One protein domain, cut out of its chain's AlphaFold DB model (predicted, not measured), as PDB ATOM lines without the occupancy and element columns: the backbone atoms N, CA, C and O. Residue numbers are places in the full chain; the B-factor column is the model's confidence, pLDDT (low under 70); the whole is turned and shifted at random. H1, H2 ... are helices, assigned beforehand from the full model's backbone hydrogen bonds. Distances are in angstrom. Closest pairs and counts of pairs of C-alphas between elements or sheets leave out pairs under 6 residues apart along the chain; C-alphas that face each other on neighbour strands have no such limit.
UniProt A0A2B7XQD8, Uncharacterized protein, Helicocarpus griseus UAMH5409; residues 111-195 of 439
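AT A GLANCE: This is residues 111 to 195 of the 439 residues of an uncharacterized protein of Helicocarpus griseus UAMH5409 (UniProt A0A2B7XQD8). Two helical hairpins, H1 with H2 and H3 with H4, pack together mainly where H2 meets the end of H4, and H5 packs along H3 on the far side of the second hairpin from the first. H5 is apart from H1 and H2, and H3 and H4 lie between it and the first hairpin. The printed part has 85 residues, with five named helices in the order H1, H2, H3, H4, H5 and no named strand, and its class is all helix. The whole is compact, with a radius of gyration of the C-alphas of 11.6 A and spans of 31 by 28 by 17 A.

IN THESE COORDINATES: H1 holds residues 111 to 119, 11.8 A from first to last C-alpha, beginning at C-alpha 111 at (4.826, -46.773, -9.432). H2 holds residues 125 to 138 and is 19.9 A long. H3, residues 143 to 157, is the longest helix by residues and measures 21.2 A; its first C-alpha, 143, is at (6.272, -38.792, -5.850). H4 holds residues 165 to 177 and is 18.5 A long. H5, residues 184 to 193, is 14.2 A long and ends at C-alpha 193 at (-17.619, -34.262, -5.236).

HOW THE PARTS SIT: H4 is the hub, touching H2, H3 and H5, and the helix packing is part aligned, part crossed. H1 and H2 form a helical hairpin and touch, closest at the C-alphas of Thr 119 and Lys 128, 5.5 A apart; they run opposite ways at a shallow tilt of 33 degrees, only just short of steep. H2 and H3 are close but not clearly touching, the closest C-alphas, those of Leu 138 and Leu 146, being 7.3 A apart. H1 and H3 are near each other, with 8 pairs of C-alphas within 10 A. H4 touches H2 with residues 172 to 176 alone, closest at the C-alphas of Asn 134 and Asp 176, 6.6 A, running the same way at a shallow tilt of 28 degrees. H3 and H4 form a helical hairpin and touch, closest at the C-alphas of Thr 157 and Ser 167, 5.2 A, opposite ways at a steep tilt of 39 degrees. H3 and H5 touch, closest at the C-alphas of Ser 149 and Thr 184, 5.8 A, the same way at a shallow tilt of 15 degrees. H4 and H5 only just touch, with 3 pairs of C-alphas within 8 A, the closest being Leu 174 and Val 191 at 7.1 A. H1 and H4 are apart. In H1, H2, H3, H4 and H5 every O i to N i+4 pair is within hydrogen-bond range.

THE WHOLE: The C-alphas farthest apart, those of Glu 125 and Glu 185, are 30.8 A apart. The printed part has no cut. The links H1 to H2 and H2 to H3 are tight, those from H3 to H4 and H4 to H5 are short, and no link is long. The mean pLDDT of the printed part is 90.3, and no printed residue is under 70.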
ATOM      1  N   ILE A 111       5.992 -46.325  -8.675       79.81
ATOM      2  CA  ILE A 111       4.826 -46.773  -9.432       79.81
ATOM      3  C   ILE A 111       4.619 -48.284  -9.329       79.81
ATOM      4  O   ILE A 111       3.490 -48.702  -9.102       79.81
ATOM      5  N   ASP A 112       5.679 -49.082  -9.465       81.81
ATOM      6  CA  ASP A 112       5.590 -50.544  -9.428       81.81
ATOM      7  C   ASP A 112       5.230 -51.016  -8.011       81.81
ATOM      8  O   ASP A 112       4.311 -51.817  -7.847       81.81
ATOM      9  N   ASP A 113       5.852 -50.426  -6.983       82.88
ATOM     10  CA  ASP A 113       5.544 -50.733  -5.579       82.88
ATOM     11  C   ASP A 113       4.080 -50.393  -5.227       82.88
ATOM     12  O   ASP A 113       3.369 -51.196  -4.614       82.88
ATOM     13  N   GLU A 114       3.596 -49.208  -5.626       84.56
ATOM     14  CA  GLU A 114       2.202 -48.805  -5.395       84.56
ATOM     15  C   GLU A 114       1.223 -49.650  -6.222       84.56
ATOM     16  O   GLU A 114       0.155 -50.018  -5.730       84.56
ATOM     17  N   ALA A 115       1.579 -49.998  -7.461       85.62
ATOM     18  CA  ALA A 115       0.764 -50.852  -8.310       85.62
ATOM     19  C   ALA A 115       0.594 -52.240  -7.699       85.62
ATOM     20  O   ALA A 115      -0.530 -52.738  -7.613       85.62
ATOM     21  N   ASP A 116       1.677 -52.864  -7.249       84.75
ATOM     22  CA  ASP A 116       1.617 -54.192  -6.651       84.75
ATOM     23  C   ASP A 116       0.821 -54.169  -5.342       84.75
ATOM     24  O   ASP A 116      -0.050 -55.018  -5.138       84.75
ATOM     25  N   ARG A 117       0.995 -53.131  -4.513       88.56
ATOM     26  CA  ARG A 117       0.198 -52.930  -3.293       88.56
ATOM     27  C   ARG A 117      -1.300 -52.778  -3.579       88.56
ATOM     28  O   ARG A 117      -2.119 -53.434  -2.939       88.56
ATOM     29  N   LEU A 118      -1.671 -51.933  -4.543       86.75
ATOM     30  CA  LEU A 118      -3.072 -51.651  -4.885       86.75
ATOM     31  C   LEU A 118      -3.744 -52.796  -5.655       86.75
ATOM     32  O   LEU A 118      -4.973 -52.896  -5.656       86.75
ATOM     33  N   THR A 119      -2.966 -53.656  -6.315       87.12
ATOM     34  CA  THR A 119      -3.483 -54.773  -7.119       87.12
ATOM     35  C   THR A 119      -3.410 -56.129  -6.423       87.12
ATOM     36  O   THR A 119      -4.019 -57.078  -6.922       87.12
ATOM     37  N   PHE A 120      -2.747 -56.227  -5.265       83.12
ATOM     38  CA  PHE A 120      -2.557 -57.474  -4.518       83.12
ATOM     39  C   PHE A 120      -3.870 -58.230  -4.255       83.12
ATOM     40  O   PHE A 120      -3.965 -59.423  -4.535       83.12
ATOM     41  N   LEU A 121      -4.911 -57.522  -3.799       77.06
ATOM     42  CA  LEU A 121      -6.241 -58.093  -3.529       77.06
ATOM     43  C   LEU A 121      -7.205 -57.998  -4.722       77.06
ATOM     44  O   LEU A 121      -8.372 -58.365  -4.606       77.06
ATOM     45  N   CYS A 122      -6.754 -57.499  -5.876       81.38
ATOM     46  CA  CYS A 122      -7.617 -57.298  -7.033       81.38
ATOM     47  C   CYS A 122      -7.937 -58.643  -7.716       81.38
ATOM     48  O   CYS A 122      -7.030 -59.282  -8.258       81.38
ATOM     49  N   PRO A 123      -9.214 -59.070  -7.778       76.00
ATOM     50  CA  PRO A 123      -9.571 -60.381  -8.321       76.00
ATOM     51  C   PRO A 123      -9.533 -60.432  -9.857       76.00
ATOM     52  O   PRO A 123      -9.477 -61.513 -10.438       76.00
ATOM     53  N   MET A 124      -9.583 -59.276 -10.530       83.81
ATOM     54  CA  MET A 124      -9.744 -59.178 -11.984       83.81
ATOM     55  C   MET A 124      -8.505 -58.589 -12.658       83.81
ATOM     56  O   MET A 124      -8.142 -57.443 -12.394       83.81
ATOM     57  N   GLU A 125      -7.921 -59.326 -13.604       86.88
ATOM     58  CA  GLU A 125      -6.714 -58.906 -14.334       86.88
ATOM     59  C   GLU A 125      -6.913 -57.598 -15.116       86.88
ATOM     60  O   GLU A 125      -6.041 -56.733 -15.137       86.88
ATOM     61  N   TYR A 126      -8.102 -57.394 -15.694       88.56
ATOM     62  CA  TYR A 126      -8.445 -56.141 -16.370       88.56
ATOM     63  C   TYR A 126      -8.332 -54.921 -15.439       88.56
ATOM     64  O   TYR A 126      -7.774 -53.900 -15.837       88.56
ATOM     65  N   GLN A 127      -8.806 -55.026 -14.192       88.00
ATOM     66  CA  GLN A 127      -8.696 -53.924 -13.230       88.00
ATOM     67  C   GLN A 127      -7.248 -53.718 -12.773       88.00
ATOM     68  O   GLN A 127      -6.837 -52.573 -12.605       88.00
ATOM     69  N   LYS A 128      -6.444 -54.786 -12.654       89.81
ATOM     70  CA  LYS A 128      -5.003 -54.656 -12.375       89.81
ATOM     71  C   LYS A 128      -4.296 -53.850 -13.459       89.81
ATOM     72  O   LYS A 128      -3.570 -52.906 -13.155       89.81
ATOM     73  N   ASN A 129      -4.573 -54.174 -14.720       91.06
ATOM     74  CA  ASN A 129      -4.024 -53.457 -15.869       91.06
ATOM     75  C   ASN A 129      -4.508 -52.003 -15.925       91.06
ATOM     76  O   ASN A 129      -3.725 -51.115 -16.249       91.06
ATOM     77  N   ARG A 130      -5.769 -51.739 -15.563       92.88
ATOM     78  CA  ARG A 130      -6.309 -50.374 -15.481       92.88
ATOM     79  C   ARG A 130      -5.653 -49.551 -14.371       92.88
ATOM     80  O   ARG A 130      -5.335 -48.390 -14.607       92.88
ATOM     81  N   ILE A 131      -5.419 -50.132 -13.190       92.75
ATOM     82  CA  ILE A 131      -4.696 -49.458 -12.098       92.75
ATOM     83  C   ILE A 131      -3.268 -49.137 -12.546       92.75
ATOM     84  O   ILE A 131      -2.873 -47.976 -12.490       92.75
ATOM     85  N   ARG A 132      -2.529 -50.123 -13.076       93.19
ATOM     86  CA  ARG A 132      -1.165 -49.923 -13.595       93.19
ATOM     87  C   ARG A 132      -1.102 -48.838 -14.668       93.19
ATOM     88  O   ARG A 132      -0.353 -47.882 -14.514       93.19
ATOM     89  N   GLY A 133      -1.970 -48.908 -15.678       92.38
ATOM     90  CA  GLY A 133      -2.012 -47.907 -16.746       92.38
ATOM     91  C   GLY A 133      -2.319 -46.489 -16.250       92.38
ATOM     92  O   GLY A 133      -1.803 -45.516 -16.798       92.38
ATOM     93  N   ASN A 134      -3.119 -46.344 -15.188       92.62
ATOM     94  CA  ASN A 134      -3.324 -45.042 -14.557       92.62
ATOM     95  C   ASN A 134      -2.112 -44.575 -13.755       92.62
ATOM     96  O   ASN A 134      -1.774 -43.399 -13.830       92.62
ATOM     97  N   LEU A 135      -1.444 -45.458 -13.015       93.06
ATOM     98  CA  LEU A 135      -0.233 -45.092 -12.281       93.06
ATOM     99  C   LEU A 135       0.902 -44.692 -13.235       93.06
ATOM    100  O   LEU A 135       1.561 -43.684 -12.995       93.06
ATOM    101  N   ASP A 136       1.045 -45.380 -14.369       91.62
ATOM    102  CA  ASP A 136       1.968 -44.996 -15.444       91.62
ATOM    103  C   ASP A 136       1.629 -43.614 -16.011       91.62
ATOM    104  O   ASP A 136       2.506 -42.768 -16.207       91.62
ATOM    105  N   ARG A 137       0.338 -43.335 -16.225       93.69
ATOM    106  CA  ARG A 137      -0.149 -42.018 -16.663       93.69
ATOM    107  C   ARG A 137       0.127 -40.920 -15.632       93.69
ATOM    108  O   ARG A 137       0.351 -39.772 -16.014       93.69
ATOM    109  N   LEU A 138       0.113 -41.258 -14.346       92.62
ATOM    110  CA  LEU A 138       0.420 -40.352 -13.238       92.62
ATOM    111  C   LEU A 138       1.916 -40.309 -12.896       92.62
ATOM    112  O   LEU A 138       2.306 -39.513 -12.047       92.62
ATOM    113  N   SER A 139       2.768 -41.077 -13.583       89.25
ATOM    114  CA  SER A 139       4.223 -41.082 -13.377       89.25
ATOM    115  C   SER A 139       4.910 -39.709 -13.410       89.25
ATOM    116  O   SER A 139       5.870 -39.534 -12.655       89.25
ATOM    117  N   PRO A 140       4.453 -38.707 -14.198       91.12
ATOM    118  CA  PRO A 140       5.061 -37.376 -14.180       91.12
ATOM    119  C   PRO A 140       4.740 -36.576 -12.908       91.12
ATOM    120  O   PRO A 140       5.369 -35.549 -12.657       91.12
ATOM    121  N   MET A 141       3.751 -37.012 -12.121       90.31
ATOM    122  CA  MET A 141       3.377 -36.383 -10.860       90.31
ATOM    123  C   MET A 141       4.512 -36.542  -9.841       90.31
ATOM    124  O   MET A 141       5.142 -37.595  -9.736       90.31
ATOM    125  N   GLY A 142       4.773 -35.502  -9.045       87.12
ATOM    126  CA  GLY A 142       5.762 -35.590  -7.969       87.12
ATOM    127  C   GLY A 142       5.440 -36.750  -7.020       87.12
ATOM    128  O   GLY A 142       4.298 -36.892  -6.589       87.12
ATOM    129  N   LYS A 143       6.444 -37.564  -6.660       88.75
ATOM    130  CA  LYS A 143       6.272 -38.792  -5.850       88.75
ATOM    131  C   LYS A 143       5.449 -38.568  -4.576       88.75
ATOM    132  O   LYS A 143       4.582 -39.375  -4.252       88.75
ATOM    133  N   SER A 144       5.708 -37.472  -3.863       87.62
ATOM    134  CA  SER A 144       4.969 -37.122  -2.646       87.62
ATOM    135  C   SER A 144       3.505 -36.794  -2.941       87.62
ATOM    136  O   SER A 144       2.625 -37.291  -2.249       87.62
ATOM    137  N   SER A 145       3.238 -36.013  -3.991       88.94
ATOM    138  CA  SER A 145       1.878 -35.662  -4.409       88.94
ATOM    139  C   SER A 145       1.098 -36.895  -4.853       88.94
ATOM    140  O   SER A 145      -0.033 -37.066  -4.414       88.94
ATOM    141  N   LEU A 146       1.717 -37.790  -5.633       91.62
ATOM    142  CA  LEU A 146       1.110 -39.056  -6.044       91.62
ATOM    143  C   LEU A 146       0.709 -39.898  -4.829       91.62
ATOM    144  O   LEU A 146      -0.437 -40.323  -4.735       91.62
ATOM    145  N   ARG A 147       1.620 -40.087  -3.865       90.94
ATOM    146  CA  ARG A 147       1.334 -40.853  -2.641       90.94
ATOM    147  C   ARG A 147       0.194 -40.257  -1.826       90.94
ATOM    148  O   ARG A 147      -0.654 -41.002  -1.345       90.94
ATOM    149  N   ILE A 148       0.152 -38.932  -1.672       91.31
ATOM    150  CA  ILE A 148      -0.944 -38.285  -0.942       91.31
ATOM    151  C   ILE A 148      -2.257 -38.462  -1.712       91.31
ATOM    152  O   ILE A 148      -3.247 -38.868  -1.118       91.31
ATOM    153  N   SER A 149      -2.267 -38.238  -3.026       93.69
ATOM    154  CA  SER A 149      -3.455 -38.419  -3.864       93.69
ATOM    155  C   SER A 149      -3.991 -39.854  -3.834       93.69
ATOM    156  O   SER A 149      -5.195 -40.037  -3.689       93.69
ATOM    157  N   LEU A 150      -3.120 -40.867  -3.899       94.31
ATOM    158  CA  LEU A 150      -3.513 -42.271  -3.737       94.31
ATOM    159  C   LEU A 150      -4.092 -42.530  -2.345       94.31
ATOM    160  O   LEU A 150      -5.184 -43.078  -2.238       94.31
ATOM    161  N   LYS A 151      -3.444 -42.024  -1.291       93.44
ATOM    162  CA  LYS A 151      -3.950 -42.148   0.080       93.44
ATOM    163  C   LYS A 151      -5.348 -41.538   0.248       93.44
ATOM    164  O   LYS A 151      -6.192 -42.159   0.884       93.44
ATOM    165  N   LEU A 152      -5.627 -40.379  -0.359       94.81
ATOM    166  CA  LEU A 152      -6.967 -39.766  -0.335       94.81
ATOM    167  C   LEU A 152      -8.027 -40.676  -0.978       94.81
ATOM    168  O   LEU A 152      -9.130 -40.821  -0.448       94.81
ATOM    169  N   LEU A 153      -7.688 -41.297  -2.113       95.38
ATOM    170  CA  LEU A 153      -8.561 -42.230  -2.828       95.38
ATOM    171  C   LEU A 153      -8.821 -43.498  -2.005       95.38
ATOM    172  O   LEU A 153      -9.965 -43.938  -1.882       95.38
ATOM    173  N   GLU A 154      -7.772 -44.075  -1.422       93.62
ATOM    174  CA  GLU A 154      -7.852 -45.276  -0.585       93.62
ATOM    175  C   GLU A 154      -8.677 -45.038   0.677       93.62
ATOM    176  O   GLU A 154      -9.520 -45.853   1.038       93.62
ATOM    177  N   GLU A 155      -8.487 -43.902   1.346       92.44
ATOM    178  CA  GLU A 155      -9.218 -43.578   2.570       92.44
ATOM    179  C   GLU A 155     -10.703 -43.317   2.310       92.44
ATOM    180  O   GLU A 155     -11.538 -43.688   3.136       92.44
ATOM    181  N   HIS A 156     -11.047 -42.720   1.166       93.38
ATOM    182  CA  HIS A 156     -12.438 -42.498   0.778       93.38
ATOM    183  C   HIS A 156     -13.143 -43.794   0.360       93.38
ATOM    184  O   HIS A 156     -14.233 -44.091   0.841       93.38
ATOM    185  N   THR A 157     -12.511 -44.583  -0.509       92.44
ATOM    186  CA  THR A 157     -13.123 -45.787  -1.105       92.44
ATOM    187  C   THR A 157     -12.940 -47.041  -0.267       92.44
ATOM    188  O   THR A 157     -13.600 -48.045  -0.505       92.44
ATOM    189  N   ARG A 158     -12.028 -46.993   0.707       90.12
ATOM    190  CA  ARG A 158     -11.544 -48.117   1.511       90.12
ATOM    191  C   ARG A 158     -10.799 -49.199   0.742       90.12
ATOM    192  O   ARG A 158     -10.375 -50.161   1.372       90.12
ATOM    193  N   TRP A 159     -10.574 -49.070  -0.561       89.69
ATOM    194  CA  TRP A 159      -9.699 -49.998  -1.271       89.69
ATOM    195  C   TRP A 159      -8.231 -49.738  -0.885       89.69
ATOM    196  O   TRP A 159      -7.845 -48.575  -0.840       89.69
ATOM    197  N   PRO A 160      -7.392 -50.758  -0.615       88.06
ATOM    198  CA  PRO A 160      -7.674 -52.199  -0.598       88.06
ATOM    199  C   PRO A 160      -8.101 -52.760   0.778       88.06
ATOM    200  O   PRO A 160      -8.303 -53.963   0.903       88.06
ATOM    201  N   MET A 161      -8.229 -51.922   1.813       85.88
ATOM    202  CA  MET A 161      -8.582 -52.331   3.187       85.88
ATOM    203  C   MET A 161      -9.963 -52.996   3.325       85.88
ATOM    204  O   MET A 161     -10.169 -53.792   4.237       85.88
ATOM    205  N   ASP A 162     -10.912 -52.657   2.455       85.38
ATOM    206  CA  ASP A 162     -12.203 -53.324   2.289       85.38
ATOM    207  C   ASP A 162     -12.260 -53.907   0.869       85.38
ATOM    208  O   ASP A 162     -12.578 -53.174  -0.075       85.38
ATOM    209  N   PRO A 163     -11.880 -55.182   0.670       84.62
ATOM    210  CA  PRO A 163     -11.701 -55.771  -0.654       84.62
ATOM    211  C   PRO A 163     -13.037 -56.203  -1.283       84.62
ATOM    212  O   PRO A 163     -13.263 -57.379  -1.578       84.62
ATOM    213  N   SER A 164     -13.934 -55.244  -1.510       87.06
ATOM    214  CA  SER A 164     -15.201 -55.437  -2.214       87.06
ATOM    215  C   SER A 164     -15.110 -54.991  -3.681       87.06
ATOM    216  O   SER A 164     -14.256 -54.197  -4.078       87.06
ATOM    217  N   LEU A 165     -16.002 -55.507  -4.534       86.75
ATOM    218  CA  LEU A 165     -16.092 -55.045  -5.927       86.75
ATOM    219  C   LEU A 165     -16.557 -53.585  -6.017       86.75
ATOM    220  O   LEU A 165     -16.190 -52.891  -6.962       86.75
ATOM    221  N   GLU A 166     -17.351 -53.132  -5.047       89.31
ATOM    222  CA  GLU A 166     -17.844 -51.759  -4.975       89.31
ATOM    223  C   GLU A 166     -16.709 -50.782  -4.655       89.31
ATOM    224  O   GLU A 166     -16.519 -49.819  -5.400       89.31
ATOM    225  N   SER A 167     -15.904 -51.061  -3.624       90.12
ATOM    226  CA  SER A 167     -14.753 -50.219  -3.266       90.12
ATOM    227  C   SER A 167     -13.724 -50.157  -4.395       90.12
ATOM    228  O   SER A 167     -13.256 -49.073  -4.742       90.12
ATOM    229  N   LEU A 168     -13.432 -51.289  -5.051       90.62
ATOM    230  CA  LEU A 168     -12.554 -51.337  -6.223       90.62
ATOM    231  C   LEU A 168     -13.111 -50.519  -7.398       90.62
ATOM    232  O   LEU A 168     -12.369 -49.800  -8.075       90.62
ATOM    233  N   ALA A 169     -14.413 -50.627  -7.675       90.81
ATOM    234  CA  ALA A 169     -15.052 -49.877  -8.752       90.81
ATOM    235  C   ALA A 169     -15.007 -48.365  -8.488       90.81
ATOM    236  O   ALA A 169     -14.658 -47.603  -9.390       90.81
ATOM    237  N   GLN A 170     -15.291 -47.937  -7.255       92.56
ATOM    238  CA  GLN A 170     -15.195 -46.535  -6.844       92.56
ATOM    239  C   GLN A 170     -13.749 -46.026  -6.913       92.56
ATOM    240  O   GLN A 170     -13.502 -44.959  -7.477       92.56
ATOM    241  N   PHE A 171     -12.782 -46.811  -6.427       95.06
ATOM    242  CA  PHE A 171     -11.358 -46.471  -6.469       95.06
ATOM    243  C   PHE A 171     -10.856 -46.290  -7.899       95.06
ATOM    244  O   PHE A 171     -10.279 -45.259  -8.231       95.06
ATOM    245  N   THR A 172     -11.115 -47.265  -8.769       94.00
ATOM    246  CA  THR A 172     -10.685 -47.205 -10.173       94.00
ATOM    247  C   THR A 172     -11.370 -46.075 -10.937       94.00
ATOM    248  O   THR A 172     -10.727 -45.423 -11.753       94.00
ATOM    249  N   HIS A 173     -12.648 -45.802 -10.657       94.69
ATOM    250  CA  HIS A 173     -13.350 -44.664 -11.245       94.69
ATOM    251  C   HIS A 173     -12.715 -43.330 -10.844       94.69
ATOM    252  O   HIS A 173     -12.441 -42.500 -11.708       94.69
ATOM    253  N   LEU A 174     -12.432 -43.133  -9.557       95.69
ATOM    254  CA  LEU A 174     -11.803 -41.905  -9.087       95.69
ATOM    255  C   LEU A 174     -10.361 -41.758  -9.581       95.69
ATOM    256  O   LEU A 174      -9.960 -40.660  -9.959       95.69
ATOM    257  N   LEU A 175      -9.602 -42.855  -9.630       95.75
ATOM    258  CA  LEU A 175      -8.238 -42.866 -10.155       95.75
ATOM    259  C   LEU A 175      -8.194 -42.428 -11.630       95.75
ATOM    260  O   LEU A 175      -7.317 -41.651 -12.012       95.75
ATOM    261  N   ASP A 176      -9.171 -42.848 -12.441       94.50
ATOM    262  CA  ASP A 176      -9.315 -42.386 -13.828       94.50
ATOM    263  C   ASP A 176      -9.551 -40.867 -13.919       94.50
ATOM    264  O   ASP A 176      -9.114 -40.223 -14.874       94.50
ATOM    265  N   CYS A 177     -10.223 -40.275 -12.927       94.06
ATOM    266  CA  CYS A 177     -10.524 -38.844 -12.893       94.06
ATOM    267  C   CYS A 177      -9.330 -37.965 -12.480       94.06
ATOM    268  O   CYS A 177      -9.380 -36.747 -12.690       94.06
ATOM    269  N   VAL A 178      -8.268 -38.530 -11.896       95.19
ATOM    270  CA  VAL A 178      -7.067 -37.783 -11.476       95.19
ATOM    271  C   VAL A 178      -6.146 -37.534 -12.670       95.19
ATOM    272  O   VAL A 178      -5.902 -38.432 -13.468       95.19
ATOM    273  N   ASN A 179      -5.603 -36.326 -12.812       92.88
ATOM    274  CA  ASN A 179      -4.601 -35.949 -13.813       92.88
ATOM    275  C   ASN A 179      -3.228 -35.736 -13.150       92.88
ATOM    276  O   ASN A 179      -3.156 -35.326 -11.998       92.88
ATOM    277  N   PHE A 180      -2.131 -35.957 -13.879       91.06
ATOM    278  CA  PHE A 180      -0.776 -35.723 -13.363       91.06
ATOM    279  C   PHE A 180      -0.490 -34.240 -13.054       91.06
ATOM    280  O   PHE A 180       0.441 -33.943 -12.309       91.06
ATOM    281  N   LEU A 181      -1.275 -33.318 -13.628       92.06
ATOM    282  CA  LEU A 181      -1.233 -31.881 -13.335       92.06
ATOM    283  C   LEU A 181      -2.070 -31.482 -12.111       92.06
ATOM    284  O   LEU A 181      -1.988 -30.332 -11.679       92.06
ATOM    285  N   ASP A 182      -2.897 -32.383 -11.576       92.06
ATOM    286  CA  ASP A 182      -3.754 -32.055 -10.443       92.06
ATOM    287  C   ASP A 182      -2.909 -31.860  -9.183       92.06
ATOM    288  O   ASP A 182      -2.146 -32.736  -8.771       92.06
ATOM    289  N   ALA A 183      -3.100 -30.722  -8.522       90.56
ATOM    290  CA  ALA A 183      -2.645 -30.547  -7.152       90.56
ATOM    291  C   ALA A 183      -3.459 -31.445  -6.201       90.56
ATOM    292  O   ALA A 183      -4.588 -31.845  -6.503       90.56
ATOM    293  N   THR A 184      -2.908 -31.751  -5.029       91.62
ATOM    294  CA  THR A 184      -3.547 -32.640  -4.047       91.62
ATOM    295  C   THR A 184      -4.919 -32.122  -3.594       91.62
ATOM    296  O   THR A 184      -5.840 -32.910  -3.392       91.62
ATOM    297  N   GLU A 185      -5.098 -30.808  -3.522       92.25
ATOM    298  CA  GLU A 185      -6.364 -30.143  -3.217       92.25
ATOM    299  C   GLU A 185      -7.420 -30.406  -4.301       92.25
ATOM    300  O   GLU A 185      -8.581 -30.650  -3.988       92.25
ATOM    301  N   ILE A 186      -7.024 -30.435  -5.579       92.94
ATOM    302  CA  ILE A 186      -7.934 -30.772  -6.688       92.94
ATOM    303  C   ILE A 186      -8.382 -32.231  -6.569       92.94
ATOM    304  O   ILE A 186      -9.551 -32.540  -6.795       92.94
ATOM    305  N   VAL A 187      -7.473 -33.133  -6.187       94.56
ATOM    306  CA  VAL A 187      -7.823 -34.539  -5.950       94.56
ATOM    307  C   VAL A 187      -8.790 -34.670  -4.772       94.56
ATOM    308  O   VAL A 187      -9.789 -35.374  -4.896       94.56
ATOM    309  N   LEU A 188      -8.553 -33.954  -3.669       94.81
ATOM    310  CA  LEU A 188      -9.468 -33.937  -2.527       94.81
ATOM    311  C   LEU A 188     -10.859 -33.407  -2.911       94.81
ATOM    312  O   LEU A 188     -11.864 -34.011  -2.545       94.81
ATOM    313  N   ASP A 189     -10.933 -32.319  -3.676       94.25
ATOM    314  CA  ASP A 189     -12.204 -31.767  -4.159       94.25
ATOM    315  C   ASP A 189     -12.963 -32.773  -5.041       94.25
ATOM    316  O   ASP A 189     -14.154 -32.994  -4.824       94.25
ATOM    317  N   LYS A 190     -12.273 -33.471  -5.955       94.62
ATOM    318  CA  LYS A 190     -12.866 -34.550  -6.769       94.62
ATOM    319  C   LYS A 190     -13.415 -35.692  -5.912       94.62
ATOM    320  O   LYS A 190     -14.520 -36.158  -6.174       94.62
ATOM    321  N   VAL A 191     -12.672 -36.108  -4.886       95.06
ATOM    322  CA  VAL A 191     -13.088 -37.146  -3.924       95.06
ATOM    323  C   VAL A 191     -14.323 -36.716  -3.129       95.06
ATOM    324  O   VAL A 191     -15.233 -37.503  -2.901       95.06
ATOM    325  N   LEU A 192     -14.405 -35.453  -2.709       94.44
ATOM    326  CA  LEU A 192     -15.598 -34.962  -2.018       94.44
ATOM    327  C   LEU A 192     -16.792 -34.863  -2.975       94.44
ATOM    328  O   LEU A 192     -17.900 -35.251  -2.609       94.44
ATOM    329  N   ARG A 193     -16.571 -34.415  -4.215       93.56
ATOM    330  CA  ARG A 193     -17.619 -34.262  -5.236       93.56
ATOM    331  C   ARG A 193     -18.129 -35.573  -5.834       93.56
ATOM    332  O   ARG A 193     -19.162 -35.552  -6.496       93.56
ATOM    333  N   SER A 194     -17.458 -36.702  -5.606       93.12
ATOM    334  CA  SER A 194     -17.964 -38.014  -6.030       93.12
ATOM    335  C   SER A 194     -19.053 -38.579  -5.122       93.12
ATOM    336  O   SER A 194     -19.635 -39.615  -5.444       93.12
ATOM    337  N   ASN A 195     -19.344 -37.929  -3.992       91.56
ATOM    338  CA  ASN A 195     -20.424 -38.361  -3.115       91.56
ATOM    339  C   ASN A 195     -21.798 -38.130  -3.774       91.56
ATOM    340  O   ASN A 195     -22.029 -37.084  -4.377       91.56
TER     341      ASN A 195